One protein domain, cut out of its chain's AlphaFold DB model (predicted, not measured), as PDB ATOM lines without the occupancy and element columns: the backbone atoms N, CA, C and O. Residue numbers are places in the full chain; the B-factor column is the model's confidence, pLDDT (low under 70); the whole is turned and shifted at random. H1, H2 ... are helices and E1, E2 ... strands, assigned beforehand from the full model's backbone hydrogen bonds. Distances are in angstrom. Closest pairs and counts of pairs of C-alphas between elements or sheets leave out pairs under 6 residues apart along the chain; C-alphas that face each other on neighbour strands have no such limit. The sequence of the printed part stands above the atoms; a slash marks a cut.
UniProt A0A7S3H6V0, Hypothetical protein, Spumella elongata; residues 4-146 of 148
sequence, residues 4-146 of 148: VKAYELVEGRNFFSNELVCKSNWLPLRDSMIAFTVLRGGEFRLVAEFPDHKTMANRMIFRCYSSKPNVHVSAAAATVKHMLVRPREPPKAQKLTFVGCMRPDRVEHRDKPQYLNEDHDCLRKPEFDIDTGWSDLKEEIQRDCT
ATOM      1  N   VAL A   4      21.534  30.886 -47.864       87.75
ATOM      2  CA  VAL A   4      21.155  29.695 -48.618       87.75
ATOM      3  C   VAL A   4      20.181  28.890 -47.774       87.75
ATOM      4  O   VAL A   4      20.499  28.526 -46.645       87.75
ATOM      5  N   LYS A   5      18.997  28.602 -48.308       89.38
ATOM      6  CA  LYS A   5      17.966  27.767 -47.677       89.38
ATOM      7  C   LYS A   5      17.755  26.504 -48.499       89.38
ATOM      8  O   LYS A   5      17.698  26.585 -49.723       89.38
ATOM      9  N   ALA A   6      17.599  25.360 -47.841       90.94
ATOM     10  CA  ALA A   6      17.217  24.105 -48.478       90.94
ATOM     11  C   ALA A   6      15.787  23.718 -48.104       90.94
ATOM     12  O   ALA A   6      15.445  23.587 -46.925       90.94
ATOM     13  N   TYR A   7      14.988  23.483 -49.137       92.44
ATOM     14  CA  TYR A   7      13.614  23.025 -49.045       92.44
ATOM     15  C   TYR A   7      13.478  21.633 -49.644       92.44
ATOM     16  O   TYR A   7      14.098  21.320 -50.659       92.44
ATOM     17  N   GLU A   8      12.621  20.821 -49.043       93.38
ATOM     18  CA  GLU A   8      12.252  19.509 -49.564       93.38
ATOM     19  C   GLU A   8      10.992  19.620 -50.425       93.38
ATOM     20  O   GLU A   8      10.030  20.284 -50.029       93.38
ATOM     21  N   LEU A   9      10.987  18.980 -51.594       92.94
ATOM     22  CA  LEU A   9       9.791  18.863 -52.418       92.94
ATOM     23  C   LEU A   9       8.811  17.872 -51.775       92.94
ATOM     24  O   LEU A   9       9.144  16.706 -51.531       92.94
ATOM     25  N   VAL A  10       7.588  18.342 -51.540       90.81
ATOM     26  CA  VAL A  10       6.510  17.524 -50.974       90.81
ATOM     27  C   VAL A  10       5.713  16.874 -52.096       90.81
ATOM     28  O   VAL A  10       5.579  15.656 -52.117       90.81
ATOM     29  N   GLU A  11       5.213  17.676 -53.039       86.31
ATOM     30  CA  GLU A  11       4.323  17.202 -54.099       86.31
ATOM     31  C   GLU A  11       4.412  18.076 -55.363       86.31
ATOM     32  O   GLU A  11       4.620  19.293 -55.312       86.31
ATOM     33  N   GLY A  12       4.225  17.455 -56.530       85.06
ATOM     34  CA  GLY A  12       4.238  18.153 -57.814       85.06
ATOM     35  C   GLY A  12       5.591  18.799 -58.113       85.06
ATOM     36  O   GLY A  12       6.629  18.229 -57.817       85.06
ATOM     37  N   ARG A  13       5.598  19.987 -58.733       82.31
ATOM     38  CA  ARG A  13       6.841  20.696 -59.119       82.31
ATOM     39  C   ARG A  13       7.098  21.998 -58.352       82.31
ATOM     40  O   ARG A  13       8.167  22.594 -58.502       82.31
ATOM     41  N   ASN A  14       6.120  22.479 -57.574       88.56
ATOM     42  CA  ASN A  14       6.206  23.785 -56.909       88.56
ATOM     43  C   ASN A  14       5.749  23.819 -55.439       88.56
ATOM     44  O   ASN A  14       5.710  24.908 -54.865       88.56
ATOM     45  N   PHE A  15       5.417  22.675 -54.828       91.94
ATOM     46  CA  PHE A  15       5.024  22.604 -53.418       91.94
ATOM     47  C   PHE A  15       6.148  22.015 -52.568       91.94
ATOM     48  O   PHE A  15       6.533  20.855 -52.719       91.94
ATOM     49  N   PHE A  16       6.662  22.830 -51.659       92.69
ATOM     50  CA  PHE A  16       7.807  22.520 -50.817       92.69
ATOM     51  C   PHE A  16       7.422  22.537 -49.348       92.69
ATOM     52  O   PHE A  16       6.502  23.247 -48.951       92.69
ATOM     53  N   SER A  17       8.146  21.782 -48.533       90.88
ATOM     54  CA  SER A  17       7.929  21.756 -47.093       90.88
ATOM     55  C   SER A  17       8.189  23.137 -46.489       90.88
ATOM     56  O   SER A  17       9.209  23.769 -46.763       90.88
ATOM     57  N   ASN A  18       7.278  23.601 -45.633       86.94
ATOM     58  CA  ASN A  18       7.485  24.783 -44.797       86.94
ATOM     59  C   ASN A  18       8.474  24.529 -43.639       86.94
ATOM     60  O   ASN A  18       8.888  25.468 -42.950       86.94
ATOM     61  N   GLU A  19       8.856  23.270 -43.424       87.31
ATOM     62  CA  GLU A  19       9.939  22.857 -42.542       87.31
ATOM     63  C   GLU A  19      11.239  22.820 -43.353       87.31
ATOM     64  O   GLU A  19      11.446  21.951 -44.200       87.31
ATOM     65  N   LEU A  20      12.109  23.805 -43.114       85.00
ATOM     66  CA  LEU A  20      13.422  23.887 -43.753       85.00
ATOM     67  C   LEU A  20      14.274  22.673 -43.387       85.00
ATOM     68  O   LEU A  20      14.445  22.378 -42.203       85.00
ATOM     69  N   VAL A  21      14.904  22.059 -44.392       86.69
ATOM     70  CA  VAL A  21      15.913  21.015 -44.162       86.69
ATOM     71  C   VAL A  21      17.091  21.635 -43.419       86.69
ATOM     72  O   VAL A  21      17.466  21.210 -42.329       86.69
ATOM     73  N   CYS A  22      17.660  22.691 -43.992       86.94
ATOM     74  CA  CYS A  22      18.686  23.496 -43.354       86.94
ATOM     75  C   CYS A  22      18.776  24.878 -44.008       86.94
ATOM     76  O   CYS A  22      18.178  25.145 -45.052       86.94
ATOM     77  N   LYS A  23      19.516  25.775 -43.360       85.44
ATOM     78  CA  LYS A  23      19.867  27.085 -43.896       85.44
ATOM     79  C   LYS A  23      21.269  27.464 -43.446       85.44
ATOM     80  O   LYS A  23      21.703  26.997 -42.390       85.44
ATOM     81  N   SER A  24      21.938  28.294 -44.231       80.62
ATOM     82  CA  SER A  24      23.184  28.928 -43.829       80.62
ATOM     83  C   SER A  24      22.908  30.071 -42.851       80.62
ATOM     84  O   SER A  24      21.755  30.415 -42.565       80.62
ATOM     85  N   ASN A  25      23.979  30.661 -42.335       74.69
ATOM     86  CA  ASN A  25      23.896  31.872 -41.537       74.69
ATOM     87  C   ASN A  25      24.040  33.121 -42.395       74.69
ATOM     88  O   ASN A  25      24.702  33.124 -43.431       74.69
ATOM     89  N   TRP A  26      23.494  34.217 -41.881       68.75
ATOM     90  CA  TRP A  26      23.730  35.556 -42.400       68.75
ATOM     91  C   TRP A  26      25.088  36.095 -41.940       68.75
ATOM     92  O   TRP A  26      25.165  37.088 -41.227       68.75
ATOM     93  N   LEU A  27      26.170  35.429 -42.336       67.25
ATOM     94  CA  LEU A  27      27.513  35.936 -42.079       67.25
ATOM     95  C   LEU A  27      27.902  36.928 -43.186       67.25
ATOM     96  O   LEU A  27      27.594  36.683 -44.360       67.25
ATOM     97  N   PRO A  28      28.601  38.033 -42.866       63.16
ATOM     98  CA  PRO A  28      29.123  38.987 -43.847       63.16
ATOM     99  C   PRO A  28      30.324  38.420 -44.626       63.16
ATOM    100  O   PRO A  28      31.271  39.128 -44.943       63.16
ATOM    101  N   LEU A  29      30.281  37.132 -44.959       65.62
ATOM    102  CA  LEU A  29      31.269  36.445 -45.771       65.62
ATOM    103  C   LEU A  29      30.839  36.458 -47.240       65.62
ATOM    104  O   LEU A  29      29.657  36.619 -47.574       65.62
ATOM    105  N   ARG A  30      31.831  36.295 -48.122       68.12
ATOM    106  CA  ARG A  30      31.620  36.138 -49.566       68.12
ATOM    107  C   ARG A  30      30.853  34.854 -49.877       68.12
ATOM    108  O   ARG A  30      29.975  34.856 -50.734       68.12
ATOM    109  N   ASP A  31      31.187  33.789 -49.156       76.94
ATOM    110  CA  ASP A  31      30.735  32.436 -49.440       76.94
ATOM    111  C   ASP A  31      29.731  31.977 -48.371       76.94
ATOM    112  O   ASP A  31      29.839  32.322 -47.193       76.94
ATOM    113  N   SER A  32      28.738  31.196 -48.790       82.50
ATOM    114  CA  SER A  32      27.724  30.613 -47.914       82.50
ATOM    115  C   SER A  32      27.592  29.130 -48.220       82.50
ATOM    116  O   SER A  32      27.539  28.732 -49.383       82.50
ATOM    117  N   MET A  33      27.509  28.313 -47.173       85.50
ATOM    118  CA  MET A  33      27.474  26.861 -47.284       85.50
ATOM    119  C   MET A  33      26.332  26.288 -46.453       85.50
ATOM    120  O   MET A  33      25.997  26.801 -45.384       85.50
ATOM    121  N   ILE A  34      25.756  25.200 -46.955       85.75
ATOM    122  CA  ILE A  34      24.878  24.321 -46.194       85.75
ATOM    123  C   ILE A  34      25.289  22.872 -46.423       85.75
ATOM    124  O   ILE A  34      25.771  22.518 -47.496       85.75
ATOM    125  N   ALA A  35      25.058  22.036 -45.418       87.50
ATOM    126  CA  ALA A  35      25.246  20.598 -45.503       87.50
ATOM    127  C   ALA A  35      24.045  19.885 -44.870       87.50
ATOM    128  O   ALA A  35      23.487  20.332 -43.862       87.50
ATOM    129  N   PHE A  36      23.628  18.778 -45.471       88.56
ATOM    130  CA  PHE A  36      22.571  17.920 -44.952       88.56
ATOM    131  C   PHE A  36      22.756  16.488 -45.455       88.56
ATOM    132  O   PHE A  36      23.383  16.247 -46.485       88.56
ATOM    133  N   THR A  37      22.210  15.540 -44.706       90.06
ATOM    134  CA  THR A  37      22.166  14.125 -45.048       90.06
ATOM    135  C   THR A  37      20.799  13.797 -45.614       90.06
ATOM    136  O   THR A  37      19.777  14.057 -44.986       90.06
ATOM    137  N   VAL A  38      20.773  13.182 -46.790       90.94
ATOM    138  CA  VAL A  38      19.550  12.632 -47.374       90.94
ATOM    139  C   VAL A  38      19.307  11.251 -46.762       90.94
ATOM    140  O   VAL A  38      20.116  10.342 -46.939       90.94
ATOM    141  N   LEU A  39      18.213  11.107 -46.014       90.88
ATOM    142  CA  LEU A  39      17.789   9.856 -45.376       90.88
ATOM    143  C   LEU A  39      17.048   8.952 -46.366       90.88
ATOM    144  O   LEU A  39      17.174   7.731 -46.316       90.88
ATOM    145  N   ARG A  40      16.256   9.558 -47.258       89.50
ATOM    146  CA  ARG A  40      15.463   8.880 -48.291       89.50
ATOM    147  C   ARG A  40      15.525   9.684 -49.586       89.50
ATOM    148  O   ARG A  40      15.628  10.905 -49.538       89.50
ATOM    149  N   GLY A  41      15.467   9.009 -50.735       89.69
ATOM    150  CA  GLY A  41      15.496   9.676 -52.041       89.69
ATOM    151  C   GLY A  41      14.407  10.747 -52.166       89.69
ATOM    152  O   GLY A  41      13.285  10.560 -51.692       89.69
ATOM    153  N   GLY A  42      14.740  11.875 -52.791       91.25
ATOM    154  CA  GLY A  42      13.829  13.003 -52.934       91.25
ATOM    155  C   GLY A  42      14.436  14.152 -53.728       91.25
ATOM    156  O   GLY A  42      15.620  14.133 -54.068       91.25
ATOM    157  N   GLU A  43      13.608  15.153 -54.008       93.88
ATOM    158  CA  GLU A  43      14.022  16.384 -54.672       93.88
ATOM    159  C   GLU A  43      14.136  17.519 -53.656       93.88
ATOM    160  O   GLU A  43      13.287  17.687 -52.775       93.88
ATOM    161  N   PHE A  44      15.188  18.320 -53.801       93.38
ATOM    162  CA  PHE A  44      15.486  19.432 -52.911       93.38
ATOM    163  C   PHE A  44      15.697  20.699 -53.729       93.38
ATOM    164  O   PHE A  44      16.349  20.678 -54.773       93.38
ATOM    165  N   ARG A  45      15.174  21.823 -53.240       92.69
ATOM    166  CA  ARG A  45      15.395  23.143 -53.833       92.69
ATOM    167  C   ARG A  45      16.250  23.978 -52.899       92.69
ATOM    168  O   ARG A  45      15.855  24.257 -51.768       92.69
ATOM    169  N   LEU A  46      17.411  24.391 -53.397       91.81
ATOM    170  CA  LEU A  46      18.275  25.350 -52.728       91.81
ATOM    171  C   LEU A  46      17.950  26.751 -53.247       91.81
ATOM    172  O   LEU A  46      17.917  26.972 -54.456       91.81
ATOM    173  N   VAL A  47      17.709  27.690 -52.338       90.31
ATOM    174  CA  VAL A  47      17.415  29.087 -52.669       90.31
ATOM    175  C   VAL A  47      18.476  29.967 -52.031       90.31
ATOM    176  O   VAL A  47      18.648  29.928 -50.813       90.31
ATOM    177  N   ALA A  48      19.184  30.736 -52.858       88.06
ATOM    178  CA  ALA A  48      20.111  31.768 -52.416       88.06
ATOM    179  C   ALA A  48      19.406  33.132 -52.431       88.06
ATOM    180  O   ALA A  48      18.850  33.535 -53.453       88.06
ATOM    181  N   GLU A  49      19.428  33.829 -51.300       84.31
ATOM    182  CA  GLU A  49      18.794  35.127 -51.087       84.31
ATOM    183  C   GLU A  49      19.834  36.147 -50.607       84.31
ATOM    184  O   GLU A  49      20.715  35.838 -49.800       84.31
ATOM    185  N   PHE A  50      19.710  37.379 -51.091       82.94
ATOM    186  CA  PHE A  50      20.448  38.531 -50.577       82.94
ATOM    187  C   PHE A  50      19.640  39.217 -49.465       82.94
ATOM    188  O   PHE A  50      18.411  39.117 -49.464       82.94
ATOM    189  N   PRO A  51      20.298  39.869 -48.489       73.75
ATOM    190  CA  PRO A  51      19.624  40.400 -47.299       73.75
ATOM    191  C   PRO A  51      18.704  41.574 -47.639       73.75
ATOM    192  O   PRO A  51      17.742  41.844 -46.923       73.75
ATOM    193  N   ASP A  52      18.984  42.252 -48.747       74.69
ATOM    194  CA  ASP A  52      18.145  43.278 -49.325       74.69
ATOM    195  C   ASP A  52      17.892  42.997 -50.813       74.69
ATOM    196  O   ASP A  52      18.615  42.261 -51.485       74.69
ATOM    197  N   HIS A  53      16.843  43.613 -51.355       67.19
ATOM    198  CA  HIS A  53      16.532  43.553 -52.787       67.19
ATOM    199  C   HIS A  53      17.423  44.476 -53.637       67.19
ATOM    200  O   HIS A  53      17.165  44.648 -54.826       67.19
ATOM    201  N   LYS A  54      18.425  45.117 -53.022       72.56
ATOM    202  CA  LYS A  54      19.317  46.090 -53.666       72.56
ATOM    203  C   LYS A  54      20.663  45.471 -54.025       72.56
ATOM    204  O   LYS A  54      21.287  45.904 -54.990       72.56
ATOM    205  N   THR A  55      21.103  44.464 -53.276       76.38
ATOM    206  CA  THR A  55      22.323  43.727 -53.589       76.38
ATOM    207  C   THR A  55      22.115  42.916 -54.861       76.38
ATOM    208  O   THR A  55      21.214  42.083 -54.955       76.38
ATOM    209  N   MET A  56      22.983  43.146 -55.842       75.38
ATOM    210  CA  MET A  56      23.018  42.399 -57.092       75.38
ATOM    211  C   MET A  56      24.352  41.671 -57.219       75.38
ATOM    212  O   MET A  56      25.403  42.211 -56.881       75.38
ATOM    213  N   ALA A  57      24.307  40.448 -57.742       77.94
ATOM    214  CA  ALA A  57      25.492  39.699 -58.124       77.94
ATOM    215  C   ALA A  57      25.469  39.454 -59.632       77.94
ATOM    216  O   ALA A  57      24.530  38.856 -60.152       77.94
ATOM    217  N   ASN A  58      26.528  39.876 -60.325       81.19
ATOM    218  CA  ASN A  58      26.672  39.647 -61.767       81.19
ATOM    219  C   ASN A  58      26.864  38.159 -62.090       81.19
ATOM    220  O   ASN A  58      26.461  37.684 -63.147       81.19
ATOM    221  N   ARG A  59      27.501  37.419 -61.175       82.25
ATOM    222  CA  ARG A  59      27.750  35.986 -61.302       82.25
ATOM    223  C   ARG A  59      27.724  35.335 -59.929       82.25
ATOM    224  O   ARG A  59      28.302  35.859 -58.982       82.25
ATOM    225  N   MET A  60      27.096  34.168 -59.852       82.12
ATOM    226  CA  MET A  60      27.153  33.284 -58.692       82.12
ATOM    227  C   MET A  60      27.713  31.933 -59.119       82.12
ATOM    228  O   MET A  60      27.430  31.457 -60.220       82.12
ATOM    229  N   ILE A  61      28.521  31.327 -58.254       86.62
ATOM    230  CA  ILE A  61      29.088  29.996 -58.466       86.62
ATOM    231  C   ILE A  61      28.469  29.071 -57.425       86.62
ATOM    232  O   ILE A  61      28.628  29.289 -56.227       86.62
ATOM    233  N   PHE A  62      27.780  28.036 -57.892       87.50
ATOM    234  CA  PHE A  62      27.200  27.007 -57.039       87.50
ATOM    235  C   PHE A  62      28.064  25.755 -57.126       87.50
ATOM    236  O   PHE A  62      28.228  25.188 -58.205       87.50
ATOM    237  N   ARG A  63      28.622  25.332 -55.990       89.94
ATOM    238  CA  ARG A  63      29.354  24.068 -55.870       89.94
ATOM    239  C   ARG A  63      28.485  23.084 -55.098       89.94
ATOM    240  O   ARG A  63      28.027  23.400 -54.003       89.94
ATOM    241  N   CYS A  64      28.232  21.919 -55.685       90.19
ATOM    242  CA  CYS A  64      27.474  20.846 -55.055       90.19
ATOM    243  C   CYS A  64      28.382  19.631 -54.899       90.19
ATOM    244  O   CYS A  64      28.978  19.176 -55.872       90.19
ATOM    245  N   TYR A  65      28.465  19.118 -53.676       90.94
ATOM    246  CA  TYR A  65      29.233  17.929 -53.338       90.94
ATOM    247  C   TYR A  65      28.266  16.865 -52.823       90.94
ATOM    248  O   TYR A  65      27.402  17.155 -51.996       90.94
ATOM    249  N   SER A  66      28.411  15.634 -53.310       90.69
ATOM    250  CA  SER A  66      27.623  14.486 -52.866       90.69
ATOM    251  C   SER A  66      28.542  13.300 -52.621       90.69
ATOM    252  O   SER A  66      29.379  12.975 -53.457       90.69
ATOM    253  N   SER A  67      28.342  12.614 -51.497       89.31
ATOM    254  CA  SER A  67      28.994  11.334 -51.199       89.31
ATOM    255  C   SER A  67      28.261  10.130 -51.805       89.31
ATOM    256  O   SER A  67      28.677   8.988 -51.614       89.31
ATOM    257  N   LYS A  68      27.138  10.360 -52.500       88.81
ATOM    258  CA  LYS A  68      26.304   9.326 -53.121       88.81
ATOM    259  C   LYS A  68      26.254   9.486 -54.647       88.81
ATOM    260  O   LYS A  68      26.180  10.623 -55.121       88.81
ATOM    261  N   PRO A  69      26.253   8.372 -55.406       87.19
ATOM    262  CA  PRO A  69      26.077   8.397 -56.856       87.19
ATOM    263  C   PRO A  69      24.635   8.771 -57.246       87.19
ATOM    264  O   PRO A  69      23.742   8.792 -56.400       87.19
ATOM    265  N   ASN A  70      24.405   9.021 -58.541       89.50
ATOM    266  CA  ASN A  70      23.091   9.314 -59.144       89.50
ATOM    267  C   ASN A  70      22.410  10.611 -58.668       89.50
ATOM    268  O   ASN A  70      21.196  10.775 -58.812       89.50
ATOM    269  N   VAL A  71      23.180  11.558 -58.134       91.44
ATOM    270  CA  VAL A  71      22.671  12.894 -57.812       91.44
ATOM    271  C   VAL A  71      22.629  13.744 -59.075       91.44
ATOM    272  O   VAL A  71      23.635  13.916 -59.757       91.44
ATOM    273  N   HIS A  72      21.452  14.294 -59.361       93.06
ATOM    274  CA  HIS A  72      21.231  15.205 -60.476       93.06
ATOM    275  C   HIS A  72      21.088  16.624 -59.933       93.06
ATOM    276  O   HIS A  72      20.276  16.876 -59.043       93.06
ATOM    277  N   VAL A  73      21.880  17.550 -60.469       91.81
ATOM    278  CA  VAL A  73      21.896  18.950 -60.036       91.81
ATOM    279  C   VAL A  73      21.596  19.832 -61.234       91.81
ATOM    280  O   VAL A  73      22.217  19.700 -62.284       91.81
ATOM    281  N   SER A  74      20.651  20.752 -61.069       91.44
ATOM    282  CA  SER A  74      20.372  21.798 -62.047       91.44
ATOM    283  C   SER A  74      20.315  23.149 -61.345       91.44
ATOM    284  O   SER A  74      19.798  23.267 -60.233       91.44
ATOM    285  N   ALA A  75      20.884  24.165 -61.988       87.50
ATOM    286  CA  ALA A  75      20.818  25.543 -61.531       87.50
ATOM    287  C   ALA A  75      19.897  26.323 -62.469       87.50
ATOM    288  O   ALA A  75      20.052  26.270 -63.688       87.50
ATOM    289  N   ALA A  76      18.940  27.048 -61.899       83.56
ATOM    290  CA  ALA A  76      18.023  27.894 -62.645       83.56
ATOM    291  C   ALA A  76      17.708  29.155 -61.840       83.56
ATOM    292  O   ALA A  76      17.646  29.120 -60.609       83.56
ATOM    293  N   ALA A  77      17.479  30.265 -62.540       80.31
ATOM    294  CA  ALA A  77      16.920  31.451 -61.916       80.31
ATOM    295  C   ALA A  77      15.493  31.141 -61.438       80.31
ATOM    296  O   ALA A  77      14.678  30.601 -62.188       80.31
ATOM    297  N   ALA A  78      15.187  31.481 -60.187       75.00
ATOM    298  CA  ALA A  78      13.846  31.315 -59.648       75.00
ATOM    299  C   ALA A  78      12.917  32.386 -60.243       75.00
ATOM    300  O   ALA A  78      12.846  33.505 -59.745       75.00
ATOM    301  N   THR A  79      12.214  32.046 -61.325       76.19
ATOM    302  CA  THR A  79      11.247  32.940 -61.986       76.19
ATOM    303  C   THR A  79       9.896  32.985 -61.275       76.19
ATOM    304  O   THR A  79       9.162  33.960 -61.399       76.19
ATOM    305  N   VAL A  80       9.569  31.944 -60.504       79.62
ATOM    306  CA  VAL A  80       8.306  31.807 -59.771       79.62
ATOM    307  C   VAL A  80       8.605  31.521 -58.304       79.62
ATOM    308  O   VAL A  80       9.457  30.689 -57.981       79.62
ATOM    309  N   LYS A  81       7.883  32.194 -57.400       82.12
ATOM    310  CA  LYS A  81       7.940  31.872 -55.972       82.12
ATOM    311  C   LYS A  81       7.412  30.456 -55.750       82.12
ATOM    312  O   LYS A  81       6.346  30.080 -56.242       82.12
ATOM    313  N   HIS A  82       8.169  29.667 -55.006       84.31
ATOM    314  CA  HIS A  82       7.738  28.335 -54.623       84.31
ATOM    315  C   HIS A  82       6.709  28.415 -53.493       84.31
ATOM    316  O   HIS A  82       6.736  29.350 -52.693       84.31
ATOM    317  N   MET A  83       5.778  27.463 -53.448       90.31
ATOM    318  CA  MET A  83       4.729  27.437 -52.433       90.31
ATOM    319  C   MET A  83       5.150  26.558 -51.264       90.31
ATOM    320  O   MET A  83       5.563  25.418 -51.463       90.31
ATOM    321  N   LEU A  84       5.035  27.093 -50.050       91.56
ATOM    322  CA  LEU A  84       5.345  26.370 -48.823       91.56
ATOM    323  C   LEU A  84       4.080  25.721 -48.267       91.56
ATOM    324  O   LEU A  84       3.074  26.392 -48.045       91.56
ATOM    325  N   VAL A  85       4.144  24.417 -48.028       92.06
ATOM    326  CA  VAL A  85       3.048  23.594 -47.517       92.06
ATOM    327  C   VAL A  85       3.509  22.782 -46.317       92.06
ATOM    328  O   VAL A  85       4.694  22.506 -46.151       92.06
ATOM    329  N   ARG A  86       2.561  22.386 -45.468       91.75
ATOM    330  CA  ARG A  86       2.853  21.477 -44.361       91.75
ATOM    331  C   ARG A  86       3.082  20.063 -44.915       91.75
ATOM    332  O   ARG A  86       2.187  19.560 -45.601       91.75
ATOM    333  N   PRO A  87       4.228  19.419 -44.639       87.88
ATOM    334  CA  PRO A  87       4.487  18.070 -45.122       87.88
ATOM    335  C   PRO A  87       3.530  17.069 -44.459       87.88
ATOM    336  O   PRO A  87       3.167  17.211 -43.290       87.88
ATOM    337  N   ARG A  88       3.104  16.054 -45.219       87.69
ATOM    338  CA  ARG A  88       2.329  14.908 -44.699       87.69
ATOM    339  C   ARG A  88       3.225  13.736 -44.302       87.69
ATOM    340  O   ARG A  88       2.837  12.918 -43.475       87.69
ATOM    341  N   GLU A  89       4.401  13.656 -44.912       87.88
ATOM    342  CA  GLU A  89       5.377  12.592 -44.704       87.88
ATOM    343  C   GLU A  89       6.493  13.035 -43.750       87.88
ATOM    344  O   GLU A  89       6.755  14.234 -43.625       87.88
ATOM    345  N   PRO A  90       7.198  12.083 -43.113       87.94
ATOM    346  CA  PRO A  90       8.416  12.390 -42.375       87.94
ATOM    347  C   PRO A  90       9.496  13.009 -43.282       87.94
ATOM    348  O   PRO A  90       9.580  12.624 -44.454       87.94
ATOM    349  N   PRO A  91      10.385  13.865 -42.748       88.31
ATOM    350  CA  PRO A  91      11.477  14.463 -43.516       88.31
ATOM    351  C   PRO A  91      12.321  13.425 -44.271       88.31
ATOM    352  O   PRO A  91      12.663  12.362 -43.741       88.31
ATOM    353  N   LYS A  92      12.674  13.725 -45.523       91.62
ATOM    354  CA  LYS A  92      13.571  12.908 -46.364       91.62
ATOM    355  C   LYS A  92      15.032  13.286 -46.172       91.62
ATOM    356  O   LYS A  92      15.911  12.525 -46.571       91.62
ATOM    357  N   ALA A  93      15.305  14.421 -45.538       90.62
ATOM    358  CA  ALA A  93      16.646  14.849 -45.188       90.62
ATOM    359  C   ALA A  93      16.745  15.322 -43.738       90.62
ATOM    360  O   ALA A  93      15.788  15.809 -43.139       90.62
ATOM    361  N   GLN A  94      17.952  15.208 -43.199       85.31
ATOM    362  CA  GLN A  94      18.331  15.713 -41.895       85.31
ATOM    363  C   GLN A  94      19.501  16.676 -42.044       85.31
ATOM    364  O   GLN A  94      20.473  16.413 -42.747       85.31
ATOM    365  N   LYS A  95      19.425  17.803 -41.348       76.62
ATOM    366  CA  LYS A  95      20.499  18.789 -41.272       76.62
ATOM    367  C   LYS A  95      21.795  18.181 -40.727       76.62
ATOM    368  O   LYS A  95      21.769  17.522 -39.690       76.62
ATOM    369  N   LEU A  96      22.923  18.489 -41.371       69.44
ATOM    370  CA  LEU A  96      24.245  18.255 -40.798       69.44
ATOM    371  C   LEU A  96      24.683  19.498 -40.026       69.44
ATOM    372  O   LEU A  96      24.548  20.631 -40.491       69.44
ATOM    373  N   THR A  97      25.191  19.282 -38.821       53.00
ATOM    374  CA  THR A  97      25.574  20.340 -37.886       53.00
ATOM    375  C   THR A  97      26.967  20.874 -38.211       53.00
ATOM    376  O   THR A  97      27.867  20.777 -37.389       53.00
ATOM    377  N   PHE A  98      27.189  21.420 -39.405       51.53
ATOM    378  CA  PHE A  98      28.453  22.103 -39.687       51.53
ATOM    379  C   PHE A  98      28.265  23.617 -39.569       51.53
ATOM    380  O   PHE A  98      27.579  24.230 -40.377       51.53
ATOM    381  N   VAL A  99      28.843  24.144 -38.479       41.94
ATOM    382  CA  VAL A  99      29.162  25.540 -38.121       41.94
ATOM    383  C   VAL A  99      28.036  26.577 -38.285       41.94
ATOM    384  O   VAL A  99      27.558  26.869 -39.375       41.94
ATOM    385  N   GLY A 100      27.632  27.189 -37.163       48.00
ATOM    386  CA  GLY A 100      26.697  28.325 -37.132       48.00
ATOM    387  C   GLY A 100      25.206  27.964 -37.047       48.00
ATOM    388  O   GLY A 100      24.330  28.815 -36.929       48.00
ATOM    389  N   CYS A 101      24.876  26.686 -37.051       49.09
ATOM    390  CA  CYS A 101      23.504  26.231 -37.168       49.09
ATOM    391  C   CYS A 101      22.712  26.254 -35.841       49.09
ATOM    392  O   CYS A 101      22.912  25.390 -34.994       49.09
ATOM    393  N   MET A 102      21.713  27.141 -35.710       44.75
ATOM    394  CA  MET A 102      20.715  27.072 -34.623       44.75
ATOM    395  C   MET A 102      19.710  25.919 -34.816       44.75
ATOM    396  O   MET A 102      19.407  25.523 -35.953       44.75
ATOM    397  N   ARG A 103      19.202  25.376 -33.698       41.84
ATOM    398  CA  ARG A 103      18.116  24.383 -33.699       41.84
ATOM    399  C   ARG A 103      16.812  25.028 -34.200       41.84
ATOM    400  O   ARG A 103      16.604  26.198 -33.888       41.84
ATOM    401  N   PRO A 104      15.945  24.322 -34.954       47.75
ATOM    402  CA  PRO A 104      14.744  24.909 -35.566       47.75
ATOM    403  C   PRO A 104      13.805  25.609 -34.574       47.75
ATOM    404  O   PRO A 104      13.231  26.644 -34.902       47.75
ATOM    405  N   ASP A 105      13.693  25.063 -33.364       50.91
ATOM    406  CA  ASP A 105      12.942  25.586 -32.216       50.91
ATOM    407  C   ASP A 105      13.511  26.898 -31.657       50.91
ATOM    408  O   ASP A 105      12.784  27.670 -31.045       50.91
ATOM    409  N   ARG A 106      14.794  27.177 -31.902       47.16
ATOM    410  CA  ARG A 106      15.499  28.386 -31.442       47.16
ATOM    411  C   ARG A 106      15.651  29.450 -32.525       47.16
ATOM    412  O   ARG A 106      16.310  30.462 -32.321       47.16
ATOM    413  N   VAL A 107      15.071  29.228 -33.704       55.47
ATOM    414  CA  VAL A 107      15.086  30.212 -34.787       55.47
ATOM    415  C   VAL A 107      13.898  31.157 -34.609       55.47
ATOM    416  O   VAL A 107      12.872  30.999 -35.268       55.47
ATOM    417  N   GLU A 108      14.048  32.164 -33.743       53.47
ATOM    418  CA  GLU A 108      13.035  33.221 -33.552       53.47
ATOM    419  C   GLU A 108      12.771  34.006 -34.849       53.47
ATOM    420  O   GLU A 108      11.671  34.510 -35.090       53.47
ATOM    421  N   HIS A 109      13.765  34.060 -35.745       58.84
ATOM    422  CA  HIS A 109      13.669  34.729 -37.039       58.84
ATOM    423  C   HIS A 109      14.099  33.798 -38.178       58.84
ATOM    424  O   HIS A 109      15.281  33.649 -38.504       58.84
ATOM    425  N   ARG A 110      13.119  33.123 -38.793       57.41
ATOM    426  CA  ARG A 110      13.374  32.151 -39.872       57.41
ATOM    427  C   ARG A 110      14.010  32.787 -41.105       57.41
ATOM    428  O   ARG A 110      14.909  32.167 -41.675       57.41
ATOM    429  N   ASP A 111      13.653  34.032 -41.402       55.22
ATOM    430  CA  ASP A 111      14.068  34.719 -42.629       55.22
ATOM    431  C   ASP A 111      14.981  35.932 -42.420       55.22
ATOM    432  O   ASP A 111      15.569  36.410 -43.386       55.22
ATOM    433  N   LYS A 112      15.154  36.423 -41.188       51.97
ATOM    434  CA  LYS A 112      16.021  37.587 -40.933       51.97
ATOM    435  C   LYS A 112      17.455  37.162 -40.593       51.97
ATOM    436  O   LYS A 112      17.656  36.050 -40.088       51.97
ATOM    437  N   PRO A 113      18.443  38.040 -40.840       50.84
ATOM    438  CA  PRO A 113      19.752  37.962 -40.206       50.84
ATOM    439  C   PRO A 113      19.638  37.694 -38.715       50.84
ATOM    440  O   PRO A 113      18.827  38.321 -38.035       50.84
ATOM    441  N   GLN A 114      20.432  36.741 -38.223       53.78
ATOM    442  CA  GLN A 114      20.759  36.755 -36.802       53.78
ATOM    443  C   GLN A 114      21.530  38.048 -36.552       53.78
ATOM    444  O   GLN A 114      22.337  38.459 -37.390       53.78
ATOM    445  N   TYR A 115      21.229  38.711 -35.442       54.09
ATOM    446  CA  TYR A 115      22.027  39.845 -35.010       54.09
ATOM    447  C   TYR A 115      23.456  39.361 -34.770       54.09
ATOM    448  O   TYR A 115      23.641  38.289 -34.193       54.09
ATOM    449  N   LEU A 116      24.430  40.136 -35.251       50.12
ATOM    450  CA  LEU A 116      25.843  39.894 -34.985       50.12
ATOM    451  C   LEU A 116      26.022  39.821 -33.467       50.12
ATOM    452  O   LEU A 116      25.735  40.793 -32.767       50.12
ATOM    453  N   ASN A 117      26.441  38.668 -32.964       60.62
ATOM    454  CA  ASN A 117      26.759  38.507 -31.559       60.62
ATOM    455  C   ASN A 117      28.253  38.748 -31.408       60.62
ATOM    456  O   ASN A 117      29.038  37.821 -31.582       60.62
ATOM    457  N   GLU A 118      28.647  39.989 -31.129       55.25
ATOM    458  CA  GLU A 118      30.061  40.363 -31.083       55.25
ATOM    459  C   GLU A 118      30.871  39.458 -30.152       55.25
ATOM    460  O   GLU A 118      31.968  39.090 -30.535       55.25
ATOM    461  N   ASP A 119      30.320  38.991 -29.028       56.75
ATOM    462  CA  ASP A 119      31.030  38.158 -28.045       56.75
ATOM    463  C   ASP A 119      31.240  36.703 -28.481       56.75
ATOM    464  O   ASP A 119      32.206  36.066 -28.063       56.75
ATOM    465  N   HIS A 120      30.338  36.152 -29.300       51.53
ATOM    466  CA  HIS A 120      30.373  34.745 -29.718       51.53
ATOM    467  C   HIS A 120      30.766  34.550 -31.185       51.53
ATOM    468  O   HIS A 120      31.403  33.551 -31.519       51.53
ATOM    469  N   ASP A 121      30.432  35.503 -32.053       48.28
ATOM    470  CA  ASP A 121      30.809  35.501 -33.466       48.28
ATOM    471  C   ASP A 121      32.260  35.971 -33.663       48.28
ATOM    472  O   ASP A 121      32.898  35.558 -34.633       48.28
ATOM    473  N   CYS A 122      32.832  36.750 -32.726       51.59
ATOM    474  CA  CYS A 122      34.273  37.050 -32.714       51.59
ATOM    475  C   CYS A 122      35.138  35.858 -32.274       51.59
ATOM    476  O   CYS A 122      36.359  35.881 -32.441       51.59
ATOM    477  N   LEU A 123      34.527  34.799 -31.728       54.62
ATOM    478  CA  LEU A 123      35.255  33.613 -31.276       54.62
ATOM    479  C   LEU A 123      35.699  32.728 -32.436       54.62
ATOM    480  O   LEU A 123      36.439  31.783 -32.197       54.62
ATOM    481  N   ARG A 124      35.307  33.007 -33.685       53.56
ATOM    482  CA  ARG A 124      35.951  32.367 -34.834       53.56
ATOM    483  C   ARG A 124      37.302  33.031 -35.081       53.56
ATOM    484  O   ARG A 124      37.419  33.986 -35.843       53.56
ATOM    485  N   LYS A 125      38.325  32.517 -34.409       52.38
ATOM    486  CA  LYS A 125      39.712  32.904 -34.645       52.38
ATOM    487  C   LYS A 125      40.234  32.203 -35.904       52.38
ATOM    488  O   LYS A 125      39.820  31.071 -36.152       52.38
ATOM    489  N   PRO A 126      41.160  32.817 -36.664       49.84
ATOM    490  CA  PRO A 126      41.818  32.170 -37.808       49.84
ATOM    491  C   PRO A 126      42.425  30.801 -37.461       49.84
ATOM    492  O   PRO A 126      42.450  29.900 -38.280       49.84
ATOM    493  N   GLU A 127      42.835  30.632 -36.207       48.94
ATOM    494  CA  GLU A 127      43.380  29.406 -35.607       48.94
ATOM    495  C   GLU A 127      42.391  28.223 -35.583       48.94
ATOM    496  O   GLU A 127      42.788  27.072 -35.415       48.94
ATOM    497  N   PHE A 128      41.089  28.514 -35.651       46.69
ATOM    498  CA  PHE A 128      40.008  27.525 -35.631       46.69
ATOM    499  C   PHE A 128      39.526  27.155 -37.030       46.69
ATOM    500  O   PHE A 128      38.739  26.216 -37.178       46.69
ATOM    501  N   ASP A 129      39.978  27.883 -38.050       47.47
ATOM    502  CA  ASP A 129      39.948  27.356 -39.398       47.47
ATOM    503  C   ASP A 129      41.004  26.244 -39.441       47.47
ATOM    504  O   ASP A 129      42.134  26.430 -38.998       47.47
ATOM    505  N   ILE A 130      40.602  25.043 -39.868       45.47
ATOM    506  CA  ILE A 130      41.531  23.923 -40.030       45.47
ATOM    507  C   ILE A 130      42.554  24.388 -41.060       45.47
ATOM    508  O   ILE A 130      42.236  24.520 -42.241       45.47
ATOM    509  N   ASP A 131      43.738  24.725 -40.569       48.16
ATOM    510  CA  ASP A 131      44.822  25.307 -41.338       48.16
ATOM    511  C   ASP A 131      45.420  24.222 -42.245       48.16
ATOM    512  O   ASP A 131      46.366  23.526 -41.887       48.16
ATOM    513  N   THR A 132      44.785  24.049 -43.401       45.06
ATOM    514  CA  THR A 132      45.305  23.505 -44.661       45.06
ATOM    515  C   THR A 132      44.380  24.028 -45.765       45.06
ATOM    516  O   THR A 132      43.222  23.647 -45.873       45.06
ATOM    517  N   GLY A 133      44.727  24.963 -46.633       54.22
ATOM    518  CA  GLY A 133      45.947  25.704 -46.850       54.22
ATOM    519  C   GLY A 133      45.656  26.593 -48.057       54.22
ATOM    520  O   GLY A 133      45.116  26.137 -49.064       54.22
ATOM    521  N   TRP A 134      45.992  27.881 -48.002       52.69
ATOM    522  CA  TRP A 134      46.010  28.677 -49.238       52.69
ATOM    523  C   TRP A 134      47.041  28.108 -50.233       52.69
ATOM    524  O   TRP A 134      46.870  28.197 -51.448       52.69
ATOM    525  N   SER A 135      48.086  27.474 -49.696       53.56
ATOM    526  CA  SER A 135      49.090  26.689 -50.413       53.56
ATOM    527  C   SER A 135      48.501  25.401 -51.001       53.56
ATOM    528  O   SER A 135      48.656  25.163 -52.195       53.56
ATOM    529  N   ASP A 136      47.742  24.638 -50.209       56.31
ATOM    530  CA  ASP A 136      47.135  23.367 -50.637       56.31
ATOM    531  C   ASP A 136      46.026  23.583 -51.677       56.31
ATOM    532  O   ASP A 136      45.946  22.859 -52.666       56.31
ATOM    533  N   LEU A 137      45.229  24.648 -51.527       56.94
ATOM    534  CA  LEU A 137      44.230  25.062 -52.515       56.94
ATOM    535  C   LEU A 137      44.887  25.494 -53.837       56.94
ATOM    536  O   LEU A 137      44.342  25.247 -54.912       56.94
ATOM    537  N   LYS A 138      46.058  26.144 -53.782       61.50
ATOM    538  CA  LYS A 138      46.837  26.470 -54.984       61.50
ATOM    539  C   LYS A 138      47.340  25.207 -55.679       61.50
ATOM    540  O   LYS A 138      47.216  25.134 -56.898       61.50
ATOM    541  N   GLU A 139      47.857  24.232 -54.931       57.84
ATOM    542  CA  GLU A 139      48.309  22.949 -55.485       57.84
ATOM    543  C   GLU A 139      47.160  22.115 -56.072       57.84
ATOM    544  O   GLU A 139      47.321  21.536 -57.146       57.84
ATOM    545  N   GLU A 140      45.992  22.096 -55.425       57.66
ATOM    546  CA  GLU A 140      44.774  21.443 -55.924       57.66
ATOM    547  C   GLU A 140      44.314  22.073 -57.249       57.66
ATOM    548  O   GLU A 140      44.145  21.375 -58.248       57.66
ATOM    549  N   ILE A 141      44.226  23.409 -57.306       60.62
ATOM    550  CA  ILE A 141      43.869  24.138 -58.533       60.62
ATOM    551  C   ILE A 141      44.901  23.899 -59.647       60.62
ATOM    552  O   ILE A 141      44.526  23.766 -60.813       60.62
ATOM    553  N   GLN A 142      46.196  23.831 -59.319       61.47
ATOM    554  CA  GLN A 142      47.245  23.577 -60.310       61.47
ATOM    555  C   GLN A 142      47.223  22.144 -60.847       61.47
ATOM    556  O   GLN A 142      47.426  21.970 -62.050       61.47
ATOM    557  N   ARG A 143      46.939  21.133 -60.013       59.06
ATOM    558  CA  ARG A 143      46.768  19.738 -60.461       59.06
ATOM    559  C   ARG A 143      45.559  19.567 -61.373       59.06
ATOM    560  O   ARG A 143      45.686  18.956 -62.430       59.06
ATOM    561  N   ASP A 144      44.426  20.160 -61.017       55.25
ATOM    562  CA  ASP A 144      43.198  20.024 -61.806       55.25
ATOM    563  C   ASP A 144      43.260  20.778 -63.143       55.25
ATOM    564  O   ASP A 144      42.570  20.420 -64.094       55.25
ATOM    565  N   CYS A 145      44.116  21.799 -63.252       48.25
ATOM    566  CA  CYS A 145      44.313  22.568 -64.484       48.25
ATOM    567  C   CYS A 145      45.477  22.082 -65.375       48.25
ATOM    568  O   CYS A 145      45.703  22.682 -66.425       48.25
ATOM    569  N   THR A 146      46.218  21.030 -64.994       47.44
ATOM    570  CA  THR A 146      47.340  20.477 -65.792       47.44
ATOM    571  C   THR A 146      47.087  19.089 -66.384       47.44
ATOM    572  O   THR A 146      47.959  18.561 -67.068       47.44
TER     573      THR A 146
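What this domain is: This is residues 4 to 146 of the 148 residues of the protein "Hypothetical protein" of Spumella elongata (UniProt A0A7S3H6V0). Little regular structure: a curled mixed sheet, E4-E1-E2-E5, and a small antiparallel pair, E3-E6, stand among long loops, and residues 122 to 146, with H2, stick out, as do residues 52 to 59. Of 143 printed residues, 41 are in six named strands, then two helices: mixed class. The whole is only just compact, close to loose, with radius of gyration of the C-alphas 17.3 A and spans 48 by 43 by 33 A.

How they stand to each other: Start at E1, residues 4 to 11, whose O 8 is 2.8 A from N 17 of its hairpin partner E2, residues 15 to 17. In E3, residues 36 to 38, N 37 is 2.8 A from O 94 of E6, residues 93 to 95. H2, residues 134 to 144, apart from H1, residues 118 to 121, has every O i to N i+4 pair within hydrogen-bond range.

Where its parts are: Find C-alpha 4 at (21.155, 29.695, -48.618), where E1, 21.7 A long, begins; E4 is residues 44 to 49, E5 residues 83 to 85; H2 ends at C-alpha 144, (43.198, 20.024, -61.806).

The domain as a whole: The printed part has no cut, E4 to E5 is a long link, and 57 residues have pLDDT under 70, among them residues 96 to 146.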